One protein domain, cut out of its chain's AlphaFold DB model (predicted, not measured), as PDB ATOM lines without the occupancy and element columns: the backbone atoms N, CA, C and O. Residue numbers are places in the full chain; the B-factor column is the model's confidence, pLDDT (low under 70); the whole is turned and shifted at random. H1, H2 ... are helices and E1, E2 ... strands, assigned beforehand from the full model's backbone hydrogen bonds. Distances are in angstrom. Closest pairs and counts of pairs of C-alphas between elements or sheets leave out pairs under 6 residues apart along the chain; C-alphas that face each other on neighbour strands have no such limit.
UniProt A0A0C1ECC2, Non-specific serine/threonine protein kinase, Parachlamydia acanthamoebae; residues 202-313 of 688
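AT A GLANCE: This is residues 202 to 313 of the 688 residues of the protein "Non-specific serine/threonine protein kinase" of Parachlamydia acanthamoebae (UniProt A0A0C1ECC2). What shape is this? A five-stranded sheet is curled like part of a barrel and folded so that E1 and E2 face E5 and E4, with E3 as the hinge; four short helices follow one another round one side, and H1 packs on E3 and E4. What is it made of? The 112 printed residues hold E1 to E5, then H1 to H4, a mixed class; the sheet's order is E1 E2 E3 E5 E4, antiparallel. How large is it? It is compact and rounded, with a radius of gyration of the C-alphas of 13.0 A and spans of 35 by 31 by 25 A.

HOW THE PARTS SIT: How do the strands pair? E1, residues 204 to 210, E2, 228 to 234, and E3, 244 to 247, form a meander, each strand the antiparallel neighbour of the one before; N 207 and O 231 are 2.8 A apart, N 232 and O 244 2.8 A, within hydrogen-bond range. E3 then neighbours E5, 267 to 274, with N 247 and O 272 at 2.8 A, and E5 forms a hairpin with E4, 257 to 264, with N 260 and O 271 at 2.9 A. Where are the helices? H1, 275 to 282, only grazes the sheet and touches H2, 286 to 294, at a steep tilt of 60 degrees, the closest C-alphas being Ala 279 and Leu 286, 5.1 A. H2 touches H3, 298 to 303, the closest C-alphas being Tyr 292 and Leu 298, 4.9 A; H4, 306 to 313, is not on the sheet. Are their backbones in range? Every O i to N i+4 pair is in H1, H2 and H3, and 2 of 4 in H4.

IN THESE COORDINATES: Where does E1 begin? C-alpha 204 is at (21.232, 120.907, 147.135). Which strands are longest? E5 spans 22.1 A and E4 20.3 A. Where does H4 end? C-alpha 313 is at (6.006, 114.189, 150.484).

THE WHOLE: Is there a cut? The printed part has no cut, and the link from E1 to E2 is long, 17 residues. Where is confidence low? Residue 266 is under 70.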
ATOM      1  N   LEU A 202      21.168 128.396 147.497       85.12
ATOM      2  CA  LEU A 202      20.386 127.228 147.919       85.12
ATOM      3  C   LEU A 202      21.297 126.010 148.119       85.12
ATOM      4  O   LEU A 202      22.177 125.732 147.298       85.12
ATOM      5  N   LEU A 203      21.048 125.232 149.173       81.69
ATOM      6  CA  LEU A 203      21.745 123.963 149.395       81.69
ATOM      7  C   LEU A 203      21.038 122.814 148.664       81.69
ATOM      8  O   LEU A 203      19.844 122.574 148.851       81.69
ATOM      9  N   GLY A 204      21.779 122.058 147.853       85.69
ATOM     10  CA  GLY A 204      21.232 120.907 147.135       85.69
ATOM     11  C   GLY A 204      22.199 120.285 146.137       85.69
ATOM     12  O   GLY A 204      23.394 120.558 146.161       85.69
ATOM     13  N   ASN A 205      21.678 119.416 145.274       88.88
ATOM     14  CA  ASN A 205      22.444 118.718 144.245       88.88
ATOM     15  C   ASN A 205      21.738 118.803 142.894       88.88
ATOM     16  O   ASN A 205      20.506 118.778 142.826       88.88
ATOM     17  N   PHE A 206      22.523 118.820 141.817       93.25
ATOM     18  CA  PHE A 206      21.998 118.617 140.473       93.25
ATOM     19  C   PHE A 206      21.918 117.133 140.139       93.25
ATOM     20  O   PHE A 206      22.853 116.370 140.390       93.25
ATOM     21  N   VAL A 207      20.795 116.721 139.561       90.75
ATOM     22  CA  VAL A 207      20.531 115.333 139.192       90.75
ATOM     23  C   VAL A 207      19.920 115.294 137.798       90.75
ATOM     24  O   VAL A 207      18.943 115.984 137.517       90.75
ATOM     25  N   HIS A 208      20.476 114.454 136.922       92.88
ATOM     26  CA  HIS A 208      19.849 114.143 135.640       92.88
ATOM     27  C   HIS A 208      18.721 113.137 135.845       92.88
ATOM     28  O   HIS A 208      18.962 111.973 136.182       92.88
ATOM     29  N   MET A 209      17.486 113.567 135.613       93.06
ATOM     30  CA  MET A 209      16.323 112.703 135.756       93.06
ATOM     31  C   MET A 209      15.162 113.130 134.874       93.06
ATOM     32  O   MET A 209      15.050 114.284 134.477       93.06
ATOM     33  N   SER A 210      14.276 112.180 134.588       90.06
ATOM     34  CA  SER A 210      12.968 112.500 134.028       90.06
ATOM     35  C   SER A 210      12.129 113.199 135.093       90.06
ATOM     36  O   SER A 210      12.077 112.745 136.242       90.06
ATOM     37  N   THR A 211      11.466 114.289 134.719       86.19
ATOM     38  CA  THR A 211      10.611 115.039 135.636       86.19
ATOM     39  C   THR A 211       9.514 114.131 136.185       86.19
ATOM     40  O   THR A 211       8.761 113.508 135.438       86.19
ATOM     41  N   VAL A 212       9.389 114.045 137.507       88.62
ATOM     42  CA  VAL A 212       8.366 113.205 138.138       88.62
ATOM     43  C   VAL A 212       7.039 113.958 138.184       88.62
ATOM     44  O   VAL A 212       6.997 115.123 138.588       88.62
ATOM     45  N   SER A 213       5.941 113.282 137.815       89.88
ATOM     46  CA  SER A 213       4.608 113.872 137.948       89.88
ATOM     47  C   SER A 213       4.299 114.230 139.401       89.88
ATOM     48  O   SER A 213       4.493 113.408 140.305       89.88
ATOM     49  N   SER A 214       3.742 115.417 139.602       91.50
ATOM     50  CA  SER A 214       3.345 115.947 140.908       91.50
ATOM     51  C   SER A 214       1.940 116.559 140.833       91.50
ATOM     52  O   SER A 214       1.190 116.309 139.887       91.50
ATOM     53  N   PHE A 215       1.555 117.330 141.841       90.56
ATOM     54  CA  PHE A 215       0.295 118.058 141.894       90.56
ATOM     55  C   PHE A 215       0.555 119.485 142.363       90.56
ATOM     56  O   PHE A 215       1.452 119.700 143.170       90.56
ATOM     57  N   THR A 216      -0.230 120.441 141.873       90.19
ATOM     58  CA  THR A 216      -0.259 121.793 142.446       90.19
ATOM     59  C   THR A 216      -1.062 121.809 143.748       90.19
ATOM     60  O   THR A 216      -1.784 120.856 144.070       90.19
ATOM     61  N   LYS A 217      -1.031 122.937 144.467       84.94
ATOM     62  CA  LYS A 217      -1.874 123.180 145.650       84.94
ATOM     63  C   LYS A 217      -3.380 123.114 145.337       84.94
ATOM     64  O   LYS A 217      -4.182 122.799 146.215       84.94
ATOM     65  N   GLU A 218      -3.759 123.364 144.084       82.81
ATOM     66  CA  GLU A 218      -5.118 123.262 143.531       82.81
ATOM     67  C   GLU A 218      -5.408 121.885 142.908       82.81
ATOM     68  O   GLU A 218      -6.511 121.652 142.411       82.81
ATOM     69  N   GLY A 219      -4.457 120.947 142.958       80.19
ATOM     70  CA  GLY A 219      -4.654 119.539 142.587       80.19
ATOM     71  C   GLY A 219      -4.621 119.265 141.106       80.19
ATOM     72  O   GLY A 219      -5.011 118.178 140.674       80.19
ATOM     73  N   LYS A 220      -4.145 120.235 140.332       87.75
ATOM     74  CA  LYS A 220      -3.825 120.024 138.929       87.75
ATOM     75  C   LYS A 220      -2.602 119.119 138.866       87.75
ATOM     76  O   LYS A 220      -1.620 119.353 139.564       87.75
ATOM     77  N   GLU A 221      -2.686 118.058 138.071       89.75
ATOM     78  CA  GLU A 221      -1.551 117.162 137.859       89.75
ATOM     79  C   GLU A 221      -0.478 117.901 137.053       89.75
ATOM     80  O   GLU A 221      -0.723 118.340 135.930       89.75
ATOM     81  N   LEU A 222       0.712 118.020 137.634       91.06
ATOM     82  CA  LEU A 222       1.912 118.458 136.936       91.06
ATOM     83  C   LEU A 222       2.470 117.229 136.231       91.06
ATOM     84  O   LEU A 222       3.001 116.333 136.889       91.06
ATOM     85  N   LYS A 223       2.277 117.130 134.913       91.31
ATOM     86  CA  LYS A 223       2.751 115.976 134.145       91.31
ATOM     87  C   LYS A 223       4.277 115.965 134.121       91.31
ATOM     88  O   LYS A 223       4.902 116.968 133.804       91.31
ATOM     89  N   GLY A 224       4.854 114.812 134.437       89.06
ATOM     90  CA  GLY A 224       6.269 114.564 134.216       89.06
ATOM     91  C   GLY A 224       6.619 114.486 132.728       89.06
ATOM     92  O   GLY A 224       5.815 113.999 131.930       89.06
ATOM     93  N   GLY A 225       7.816 114.945 132.373       88.56
ATOM     94  CA  GLY A 225       8.462 114.702 131.087       88.56
ATOM     95  C   GLY A 225       9.119 113.321 131.043       88.56
ATOM     96  O   GLY A 225       9.465 112.746 132.076       88.56
ATOM     97  N   SER A 226       9.266 112.767 129.838       87.56
ATOM     98  CA  SER A 226       9.965 111.489 129.631       87.56
ATOM     99  C   SER A 226      11.478 111.669 129.467       87.56
ATOM    100  O   SER A 226      12.252 110.802 129.879       87.56
ATOM    101  N   GLU A 227      11.898 112.816 128.937       91.25
ATOM    102  CA  GLU A 227      13.298 113.158 128.709       91.25
ATOM    103  C   GLU A 227      14.037 113.394 130.026       91.25
ATOM    104  O   GLU A 227      13.471 113.900 130.998       91.25
ATOM    105  N   LYS A 228      15.305 112.971 130.075       92.19
ATOM    106  CA  LYS A 228      16.166 113.217 131.231       92.19
ATOM    107  C   LYS A 228      16.720 114.627 131.134       92.19
ATOM    108  O   LYS A 228      17.548 114.901 130.274       92.19
ATOM    109  N   GLU A 229      16.325 115.474 132.067       93.94
ATOM    110  CA  GLU A 229      16.774 116.860 132.147       93.94
ATOM    111  C   GLU A 229      17.525 117.085 133.459       93.94
ATOM    112  O   GLU A 229      17.429 116.290 134.404       93.94
ATOM    113  N   LEU A 230      18.296 118.165 133.519       94.38
ATOM    114  CA  LEU A 230      19.008 118.535 134.728       94.38
ATOM    115  C   LEU A 230      18.039 119.210 135.707       94.38
ATOM    116  O   LEU A 230      17.368 120.185 135.371       94.38
ATOM    117  N   HIS A 231      17.950 118.667 136.917       94.38
ATOM    118  CA  HIS A 231      17.087 119.185 137.970       94.38
ATOM    119  C   HIS A 231      17.892 119.500 139.229       94.38
ATOM    120  O   HIS A 231      18.849 118.800 139.555       94.38
ATOM    121  N   PHE A 232      17.449 120.505 139.973       92.75
ATOM    122  CA  PHE A 232      17.891 120.801 141.326       92.75
ATOM    123  C   PHE A 232      17.032 120.047 142.347       92.75
ATOM    124  O   PHE A 232      15.801 120.124 142.324       92.75
ATOM    125  N   ILE A 233      17.694 119.338 143.260       88.75
ATOM    126  CA  ILE A 233      17.084 118.726 144.443       88.75
ATOM    127  C   ILE A 233      17.707 119.374 145.675       88.75
ATOM    128  O   ILE A 233      18.909 119.238 145.907       88.75
ATOM    129  N   SER A 234      16.886 120.057 146.468       86.25
ATOM    130  CA  SER A 234      17.339 120.724 147.685       86.25
ATOM    131  C   SER A 234      17.653 119.743 148.816       86.25
ATOM    132  O   SER A 234      17.150 118.616 148.857       86.25
ATOM    133  N   SER A 235      18.468 120.183 149.774       80.94
ATOM    134  CA  SER A 235      18.758 119.434 151.003       80.94
ATOM    135  C   SER A 235      17.540 119.322 151.928       80.94
ATOM    136  O   SER A 235      17.331 118.269 152.525       80.94
ATOM    137  N   TRP A 236      16.704 120.364 151.998       78.19
ATOM    138  CA  TRP A 236      15.484 120.414 152.820       78.19
ATOM    139  C   TRP A 236      14.308 119.610 152.230       78.19
ATOM    140  O   TRP A 236      13.315 119.353 152.911       78.19
ATOM    141  N   ALA A 237      14.397 119.180 150.968       77.31
ATOM    142  CA  ALA A 237      13.421 118.293 150.339       77.31
ATOM    143  C   ALA A 237      14.097 117.329 149.351       77.31
ATOM    144  O   ALA A 237      13.921 117.463 148.135       77.31
ATOM    145  N   PRO A 238      14.806 116.297 149.845       82.50
ATOM    146  CA  PRO A 238      15.653 115.424 149.034       82.50
ATOM    147  C   PRO A 238      14.845 114.374 148.247       82.50
ATOM    148  O   PRO A 238      15.192 113.194 148.198       82.50
ATOM    149  N   THR A 239      13.714 114.772 147.660       85.69
ATOM    150  CA  THR A 239      12.773 113.866 147.001       85.69
ATOM    151  C   THR A 239      12.609 114.231 145.523       85.69
ATOM    152  O   THR A 239      12.335 115.388 145.202       85.69
ATOM    153  N   PRO A 240      12.673 113.248 144.605       87.06
ATOM    154  CA  PRO A 240      12.453 113.450 143.170       87.06
ATOM    155  C   PRO A 240      11.180 114.205 142.780       87.06
ATOM    156  O   PRO A 240      11.130 114.845 141.737       87.06
ATOM    157  N   ILE A 241      10.118 114.099 143.582       86.81
ATOM    158  CA  ILE A 241       8.824 114.721 143.270       86.81
ATOM    159  C   ILE A 241       8.845 116.247 143.455       86.81
ATOM    160  O   ILE A 241       8.038 116.948 142.844       86.81
ATOM    161  N   LEU A 242       9.788 116.744 144.260       89.12
ATOM    162  CA  LEU A 242      10.014 118.163 144.535       89.12
ATOM    163  C   LEU A 242      11.210 118.725 143.752       89.12
ATOM    164  O   LEU A 242      11.567 119.880 143.952       89.12
ATOM    165  N   ALA A 243      11.807 117.927 142.860       91.75
ATOM    166  CA  ALA A 243      12.892 118.368 141.996       91.75
ATOM    167  C   ALA A 243      12.414 119.485 141.055       91.75
ATOM    168  O   ALA A 243      11.322 119.391 140.484       91.75
ATOM    169  N   ILE A 244      13.234 120.521 140.898       93.88
ATOM    170  CA  ILE A 244      12.945 121.704 140.079       93.88
ATOM    171  C   ILE A 244      13.838 121.671 138.851       93.88
ATOM    172  O   ILE A 244      15.039 121.430 138.982       93.88
ATOM    173  N   LYS A 245      13.284 121.901 137.662       94.56
ATOM    174  CA  LYS A 245      14.092 121.992 136.447       94.56
ATOM    175  C   LYS A 245      15.018 123.209 136.520       94.56
ATOM    176  O   LYS A 245      14.589 124.281 136.946       94.56
ATOM    177  N   ILE A 246      16.274 123.034 136.114       95.38
ATOM    178  CA  ILE A 246      17.237 124.137 136.021       95.38
ATOM    179  C   ILE A 246      17.531 124.492 134.566       95.38
ATOM    180  O   ILE A 246      17.438 123.647 133.676       95.38
ATOM    181  N   TYR A 247      17.887 125.752 134.351       95.50
ATOM    182  CA  TYR A 247      18.145 126.349 133.049       95.50
ATOM    183  C   TYR A 247      19.478 127.095 133.090       95.50
ATOM    184  O   TYR A 247      19.792 127.768 134.077       95.50
ATOM    185  N   GLU A 248      20.258 126.994 132.019       93.62
ATOM    186  CA  GLU A 248      21.552 127.679 131.933       93.62
ATOM    187  C   GLU A 248      21.358 129.160 131.609       93.62
ATOM    188  O   GLU A 248      22.130 130.008 132.063       93.62
ATOM    189  N   LYS A 249      20.303 129.498 130.856       94.06
ATOM    190  CA  LYS A 249      20.045 130.870 130.412       94.06
ATOM    191  C   LYS A 249      18.677 131.365 130.853       94.06
ATOM    192  O   LYS A 249      17.672 130.665 130.785       94.06
ATOM    193  N   LYS A 250      18.616 132.647 131.228       93.62
ATOM    194  CA  LYS A 250      17.385 133.319 131.677       93.62
ATOM    195  C   LYS A 250      16.225 133.200 130.680       93.62
ATOM    196  O   LYS A 250      15.081 133.087 131.100       93.62
ATOM    197  N   ASN A 251      16.513 133.264 129.380       93.88
ATOM    198  CA  ASN A 251      15.515 133.213 128.307       93.88
ATOM    199  C   ASN A 251      14.980 131.799 128.020       93.88
ATOM    200  O   ASN A 251      14.027 131.672 127.258       93.88
ATOM    201  N   GLU A 252      15.574 130.757 128.605       93.81
ATOM    202  CA  GLU A 252      15.072 129.379 128.520       93.81
ATOM    203  C   GLU A 252      13.973 129.109 129.559       93.81
ATOM    204  O   GLU A 252      13.199 128.164 129.411       93.81
ATOM    205  N   VAL A 253      13.882 129.947 130.599       91.69
ATOM    206  CA  VAL A 253      12.848 129.833 131.627       91.69
ATOM    207  C   VAL A 253      11.524 130.353 131.081       91.69
ATOM    208  O   VAL A 253      11.425 131.507 130.664       91.69
ATOM    209  N   SER A 254      10.487 129.517 131.136       87.94
ATOM    210  CA  SER A 254       9.167 129.865 130.613       87.94
ATOM    211  C   SER A 254       8.545 131.077 131.297       87.94
ATOM    212  O   SER A 254       7.957 131.925 130.624       87.94
ATOM    213  N   GLN A 255       8.613 131.137 132.629       86.00
ATOM    214  CA  GLN A 255       7.954 132.157 133.437       86.00
ATOM    215  C   GLN A 255       8.834 132.521 134.641       86.00
ATOM    216  O   GLN A 255       9.507 131.675 135.213       86.00
ATOM    217  N   ASN A 256       8.833 133.799 135.028       94.88
ATOM    218  CA  ASN A 256       9.402 134.294 136.291       94.88
ATOM    219  C   ASN A 256      10.793 133.713 136.652       94.88
ATOM    220  O   ASN A 256      10.927 133.009 137.657       94.88
ATOM    221  N   PRO A 257      11.841 133.980 135.847       96.00
ATOM    222  CA  PRO A 257      13.176 133.448 136.099       96.00
ATOM    223  C   PRO A 257      13.765 133.969 137.409       96.00
ATOM    224  O   PRO A 257      13.899 135.181 137.599       96.00
ATOM    225  N   ILE A 258      14.203 133.049 138.269       94.62
ATOM    226  CA  ILE A 258      15.010 133.344 139.456       94.62
ATOM    227  C   ILE A 258      16.409 132.785 139.232       94.62
ATOM    228  O   ILE A 258      16.565 131.604 138.931       94.62
ATOM    229  N   LEU A 259      17.421 133.636 139.400       94.06
ATOM    230  CA  LEU A 259      18.806 133.193 139.511       94.06
ATOM    231  C   LEU A 259      19.011 132.631 140.920       94.06
ATOM    232  O   LEU A 259      18.774 133.332 141.908       94.06
ATOM    233  N   ILE A 260      19.428 131.375 140.998       92.50
ATOM    234  CA  ILE A 260      19.857 130.730 142.236       92.50
ATOM    235  C   ILE A 260      21.330 130.374 142.119       92.50
ATOM    236  O   ILE A 260      21.837 130.139 141.022       92.50
ATOM    237  N   THR A 261      22.014 130.304 143.254       88.75
ATOM    238  CA  THR A 261      23.382 129.782 143.310       88.75
ATOM    239  C   THR A 261      23.383 128.508 144.128       88.75
ATOM    240  O   THR A 261      22.891 128.494 145.253       88.75
ATOM    241  N   VAL A 262      23.914 127.431 143.566       86.50
ATOM    242  CA  VAL A 262      23.981 126.118 144.210       86.50
ATOM    243  C   VAL A 262      25.438 125.714 144.329       86.50
ATOM    244  O   VAL A 262      26.215 125.906 143.401       86.50
ATOM    245  N   LEU A 263      25.823 125.140 145.464       78.12
ATOM    246  CA  LEU A 263      27.170 124.603 145.638       78.12
ATOM    247  C   LEU A 263      27.249 123.209 145.024       78.12
ATOM    248  O   LEU A 263      26.723 122.247 145.585       78.12
ATOM    249  N   GLN A 264      27.935 123.081 143.893       78.38
ATOM    250  CA  GLN A 264      28.218 121.794 143.274       78.38
ATOM    251  C   GLN A 264      29.706 121.492 143.425       78.38
ATOM    252  O   GLN A 264      30.541 122.211 142.893       78.38
ATOM    253  N   LYS A 265      30.056 120.424 144.156       77.38
ATOM    254  CA  LYS A 265      31.466 120.075 144.443       77.38
ATOM    255  C   LYS A 265      32.277 121.261 145.012       77.38
ATOM    256  O   LYS A 265      33.460 121.389 144.726       77.38
ATOM    257  N   ASN A 266      31.638 122.096 145.838       68.06
ATOM    258  CA  ASN A 266      32.169 123.347 146.423       68.06
ATOM    259  C   ASN A 266      32.369 124.514 145.476       68.06
ATOM    260  O   ASN A 266      32.839 125.562 145.908       68.06
ATOM    261  N   GLU A 267      31.999 124.362 144.217       75.94
ATOM    262  CA  GLU A 267      32.001 125.473 143.290       75.94
ATOM    263  C   GLU A 267      30.589 126.071 143.265       75.94
ATOM    264  O   GLU A 267      29.605 125.332 143.119       75.94
ATOM    265  N   PRO A 268      30.443 127.392 143.477       80.88
ATOM    266  CA  PRO A 268      29.159 128.050 143.313       80.88
ATOM    267  C   PRO A 268      28.792 128.037 141.829       80.88
ATOM    268  O   PRO A 268      29.450 128.668 141.004       80.88
ATOM    269  N   VAL A 269      27.726 127.320 141.491       87.19
ATOM    270  CA  VAL A 269      27.157 127.281 140.146       87.19
ATOM    271  C   VAL A 269      25.856 128.068 140.163       87.19
ATOM    272  O   VAL A 269      24.908 127.717 140.872       87.19
ATOM    273  N   SER A 270      25.810 129.149 139.389       90.94
ATOM    274  CA  SER A 270      24.599 129.946 139.226       90.94
ATOM    275  C   SER A 270      23.763 129.400 138.075       90.94
ATOM    276  O   SER A 270      24.250 129.248 136.957       90.94
ATOM    277  N   VAL A 271      22.497 129.108 138.353       94.25
ATOM    278  CA  VAL A 271      21.535 128.572 137.384       94.25
ATOM    279  C   VAL A 271      20.205 129.293 137.528       94.25
ATOM    280  O   VAL A 271      19.904 129.873 138.573       94.25
ATOM    281  N   TYR A 272      19.388 129.251 136.485       94.94
ATOM    282  CA  TYR A 272      18.037 129.785 136.534       94.94
ATOM    283  C   TYR A 272      17.024 128.686 136.855       94.94
ATOM    284  O   TYR A 272      17.148 127.552 136.395       94.94
ATOM    285  N   ILE A 273      15.996 129.038 137.622       95.56
ATOM    286  CA  ILE A 273      14.798 128.219 137.849       95.56
ATOM    287  C   ILE A 273      13.538 129.034 137.549       95.56
ATOM    288  O   ILE A 273      13.565 130.267 137.567       95.56
ATOM    289  N   ASP A 274      12.425 128.344 137.307       95.69
ATOM    290  CA  ASP A 274      11.102 128.957 137.160       95.69
ATOM    291  C   ASP A 274      10.440 129.122 138.544       95.69
ATOM    292  O   ASP A 274      10.173 128.138 139.247       95.69
ATOM    293  N   ALA A 275      10.167 130.368 138.956       95.75
ATOM    294  CA  ALA A 275       9.529 130.658 140.244       95.75
ATOM    295  C   ALA A 275       8.130 130.041 140.366       95.75
ATOM    296  O   ALA A 275       7.719 129.636 141.457       95.75
ATOM    297  N   ASN A 276       7.390 129.976 139.257       95.62
ATOM    298  CA  ASN A 276       6.052 129.404 139.213       95.62
ATOM    299  C   ASN A 276       6.117 127.884 139.379       95.62
ATOM    300  O   ASN A 276       5.347 127.330 140.163       95.62
ATOM    301  N   GLU A 277       7.076 127.211 138.736       93.69
ATOM    302  CA  GLU A 277       7.305 125.779 138.970       93.69
ATOM    303  C   GLU A 277       7.675 125.502 140.435       93.69
ATOM    304  O   GLU A 277       7.081 124.617 141.063       93.69
ATOM    305  N   LEU A 278       8.600 126.286 141.003       94.31
ATOM    306  CA  LEU A 278       8.992 126.187 142.411       94.31
ATOM    307  C   LEU A 278       7.774 126.353 143.335       94.31
ATOM    308  O   LEU A 278       7.525 125.512 144.202       94.31
ATOM    309  N   ALA A 279       6.969 127.396 143.123       95.38
ATOM    310  CA  ALA A 279       5.768 127.664 143.911       95.38
ATOM    311  C   ALA A 279       4.759 126.515 143.833       95.38
ATOM    312  O   ALA A 279       4.262 126.041 144.862       95.38
ATOM    313  N   GLN A 280       4.488 126.035 142.621       93.50
ATOM    314  CA  GLN A 280       3.518 124.976 142.371       93.50
ATOM    315  C   GLN A 280       3.945 123.649 142.990       93.50
ATOM    316  O   GLN A 280       3.122 123.009 143.644       93.50
ATOM    317  N   ARG A 281       5.212 123.246 142.831       92.06
ATOM    318  CA  ARG A 281       5.723 121.978 143.376       92.06
ATOM    319  C   ARG A 281       5.822 121.982 144.891       92.06
ATOM    320  O   ARG A 281       5.562 120.950 145.501       92.06
ATOM    321  N   LEU A 282       6.171 123.118 145.494       93.25
ATOM    322  CA  LEU A 282       6.333 123.246 146.947       93.25
ATOM    323  C   LEU A 282       5.042 123.657 147.679       93.25
ATOM    324  O   LEU A 282       5.020 123.744 148.909       93.25
ATOM    325  N   HIS A 283       3.953 123.901 146.943       93.75
ATOM    326  CA  HIS A 283       2.685 124.426 147.464       93.75
ATOM    327  C   HIS A 283       2.866 125.762 148.224       93.75
ATOM    328  O   HIS A 283       2.219 126.005 149.254       93.75
ATOM    329  N   LEU A 284       3.751 126.628 147.724       94.56
ATOM    330  CA  LEU A 284       4.073 127.941 148.291       94.56
ATOM    331  C   LEU A 284       3.427 129.075 147.482       94.56
ATOM    332  O   LEU A 284       2.886 128.859 146.402       94.56
ATOM    333  N   SER A 285       3.433 130.290 148.038       95.62
ATOM    334  CA  SER A 285       2.959 131.472 147.308       95.62
ATOM    335  C   SER A 285       4.026 131.922 146.312       95.62
ATOM    336  O   SER A 285       5.162 132.166 146.718       95.62
ATOM    337  N   LEU A 286       3.643 132.068 145.041       96.19
ATOM    338  CA  LEU A 286       4.509 132.620 143.999       96.19
ATOM    339  C   LEU A 286       4.992 134.028 144.369       96.19
ATOM    340  O   LEU A 286       6.188 134.283 144.347       96.19
ATOM    341  N   GLU A 287       4.083 134.897 144.819       97.25
ATOM    342  CA  GLU A 287       4.400 136.266 145.244       97.25
ATOM    343  C   GLU A 287       5.468 136.287 146.346       97.25
ATOM    344  O   GLU A 287       6.403 137.079 146.293       97.25
ATOM    345  N   LYS A 288       5.377 135.373 147.325       97.44
ATOM    346  CA  LYS A 288       6.379 135.278 148.395       97.44
ATOM    347  C   LYS A 288       7.707 134.734 147.886       97.44
ATOM    348  O   LYS A 288       8.745 135.243 148.287       97.44
ATOM    349  N   ILE A 289       7.695 133.743 147.001       96.44
ATOM    350  CA  ILE A 289       8.930 133.261 146.372       96.44
ATOM    351  C   ILE A 289       9.624 134.404 145.629       96.44
ATOM    352  O   ILE A 289      10.811 134.621 145.845       96.44
ATOM    353  N   GLU A 290       8.896 135.171 144.821       95.44
ATOM    354  CA  GLU A 290       9.447 136.309 144.084       95.44
ATOM    355  C   GLU A 290       9.931 137.428 145.012       95.44
ATOM    356  O   GLU A 290      11.001 137.990 144.785       95.44
ATOM    357  N   GLU A 291       9.170 137.747 146.064       94.75
ATOM    358  CA  GLU A 291       9.539 138.747 147.071       94.75
ATOM    359  C   GLU A 291      10.877 138.393 147.733       94.75
ATOM    360  O   GLU A 291      11.797 139.210 147.737       94.75
ATOM    361  N   TYR A 292      11.000 137.177 148.269       93.81
ATOM    362  CA  TYR A 292      12.215 136.744 148.960       93.81
ATOM    363  C   TYR A 292      13.372 136.514 147.986       93.81
ATOM    364  O   TYR A 292      14.513 136.831 148.317       93.81
ATOM    365  N   ALA A 293      13.094 136.062 146.759       92.56
ATOM    366  CA  ALA A 293      14.111 135.933 145.722       92.56
ATOM    367  C   ALA A 293      14.718 137.284 145.322       92.56
ATOM    368  O   ALA A 293      15.936 137.382 145.173       92.56
ATOM    369  N   LYS A 294      13.899 138.340 145.199       90.31
ATOM    370  CA  LYS A 294      14.369 139.712 144.926       90.31
ATOM    371  C   LYS A 294      15.243 140.269 146.051       90.31
ATOM    372  O   LYS A 294      16.140 141.056 145.776       90.31
ATOM    373  N   LYS A 295      14.994 139.851 147.297       88.31
ATOM    374  CA  LYS A 295      15.798 140.222 148.473       88.31
ATOM    375  C   LYS A 295      17.059 139.366 148.647       88.31
ATOM    376  O   LYS A 295      17.868 139.665 149.515       88.31
ATOM    377  N   GLY A 296      17.233 138.302 147.857       86.50
ATOM    378  CA  GLY A 296      18.316 137.332 148.048       86.50
ATOM    379  C   GLY A 296      18.119 136.402 149.253       86.50
ATOM    380  O   GLY A 296      19.060 135.735 149.674       86.50
ATOM    381  N   GLU A 297      16.905 136.342 149.804       90.31
ATOM    382  CA  GLU A 297      16.544 135.645 151.045       90.31
ATOM    383  C   GLU A 297      15.730 134.362 150.793       90.31
ATOM    384  O   GLU A 297      15.084 133.838 151.706       90.31
ATOM    385  N   LEU A 298      15.728 133.835 149.562       91.06
ATOM    386  CA  LEU A 298      14.904 132.676 149.204       91.06
ATOM    387  C   LEU A 298      15.206 131.438 150.066       91.06
ATOM    388  O   LEU A 298      14.268 130.764 150.485       91.06
ATOM    389  N   GLU A 299      16.471 131.156 150.391       87.75
ATOM    390  CA  GLU A 299      16.825 130.007 151.244       87.75
ATOM    391  C   GLU A 299      16.278 130.153 152.663       87.75
ATOM    392  O   GLU A 299      15.734 129.202 153.218       87.75
ATOM    393  N   ALA A 300      16.368 131.352 153.246       85.19
ATOM    394  CA  ALA A 300      15.814 131.618 154.569       85.19
ATOM    395  C   ALA A 300      14.292 131.421 154.567       85.19
ATOM    396  O   ALA A 300      13.739 130.805 155.481       85.19
ATOM    397  N   TYR A 301      13.612 131.869 153.506       92.94
ATOM    398  CA  TYR A 301      12.185 131.617 153.334       92.94
ATOM    399  C   TYR A 301      11.870 130.125 153.224       92.94
ATOM    400  O   TYR A 301      10.995 129.644 153.943       92.94
ATOM    401  N   LEU A 302      12.574 129.381 152.370       91.50
ATOM    402  CA  LEU A 302      12.348 127.946 152.178       91.50
ATOM    403  C   LEU A 302      12.643 127.152 153.458       91.50
ATOM    404  O   LEU A 302      11.830 126.318 153.854       91.50
ATOM    405  N   SER A 303      13.719 127.499 154.163       85.56
ATOM    406  CA  SER A 303      14.073 126.939 155.474       85.56
ATOM    407  C   SER A 303      12.993 127.231 156.516       85.56
ATOM    408  O   SER A 303      12.572 126.339 157.244       85.56
ATOM    409  N   SER A 304      12.402 128.434 156.514       88.69
ATOM    410  CA  SER A 304      11.250 128.750 157.381       88.69
ATOM    411  C   SER A 304       9.994 127.909 157.081       88.69
ATOM    412  O   SER A 304       9.014 127.947 157.834       88.69
ATOM    413  N   LYS A 305       9.976 127.182 155.955       92.69
ATOM    414  CA  LYS A 305       8.905 126.269 155.535       92.69
ATOM    415  C   LYS A 305       9.292 124.802 155.644       92.69
ATOM    416  O   LYS A 305       8.475 123.968 155.254       92.69
ATOM    417  N   GLU A 306      10.446 124.466 156.208       86.12
ATOM    418  CA  GLU A 306      10.919 123.087 156.355       86.12
ATOM    419  C   GLU A 306       9.835 122.158 156.926       86.12
ATOM    420  O   GLU A 306       9.548 121.098 156.367       86.12
ATOM    421  N   ASP A 307       9.101 122.610 157.945       83.50
ATOM    422  CA  ASP A 307       8.015 121.828 158.535       83.50
ATOM    423  C   ASP A 307       6.858 121.521 157.569       83.50
ATOM    424  O   ASP A 307       6.260 120.435 157.567       83.50
ATOM    425  N   GLN A 308       6.517 122.485 156.724       88.88
ATOM    426  CA  GLN A 308       5.516 122.291 155.685       88.88
ATOM    427  C   GLN A 308       6.038 121.330 154.608       88.88
ATOM    428  O   GLN A 308       5.292 120.462 154.145       88.88
ATOM    429  N   LEU A 309       7.308 121.471 154.232       88.81
ATOM    430  CA  LEU A 309       7.946 120.741 153.136       88.81
ATOM    431  C   LEU A 309       8.206 119.276 153.504       88.81
ATOM    432  O   LEU A 309       7.904 118.382 152.712       88.81
ATOM    433  N   ALA A 310       8.597 118.995 154.744       85.31
ATOM    434  CA  ALA A 310       8.726 117.630 155.254       85.31
ATOM    435  C   ALA A 310       7.379 116.872 155.287       85.31
ATOM    436  O   ALA A 310       7.331 115.654 155.099       85.31
ATOM    437  N   CYS A 311       6.246 117.570 155.442       89.19
ATOM    438  CA  CYS A 311       4.915 116.964 155.306       89.19
ATOM    439  C   CYS A 311       4.504 116.728 153.845       89.19
ATOM    440  O   CYS A 311       3.678 115.848 153.566       89.19
ATOM    441  N   LEU A 312       5.038 117.524 152.917       91.38
ATOM    442  CA  LEU A 312       4.569 117.600 151.537       91.38
ATOM    443  C   LEU A 312       4.736 116.274 150.792       91.38
ATOM    444  O   LEU A 312       3.832 115.870 150.064       91.38
ATOM    445  N   GLU A 313       5.812 115.531 151.050       89.94
ATOM    446  CA  GLU A 313       6.006 114.189 150.484       89.94
ATOM    447  C   GLU A 313       4.818 113.265 150.821       89.94
ATOM    448  O   GLU A 313       4.233 112.610 149.952       89.94
TER     449      GLU A 313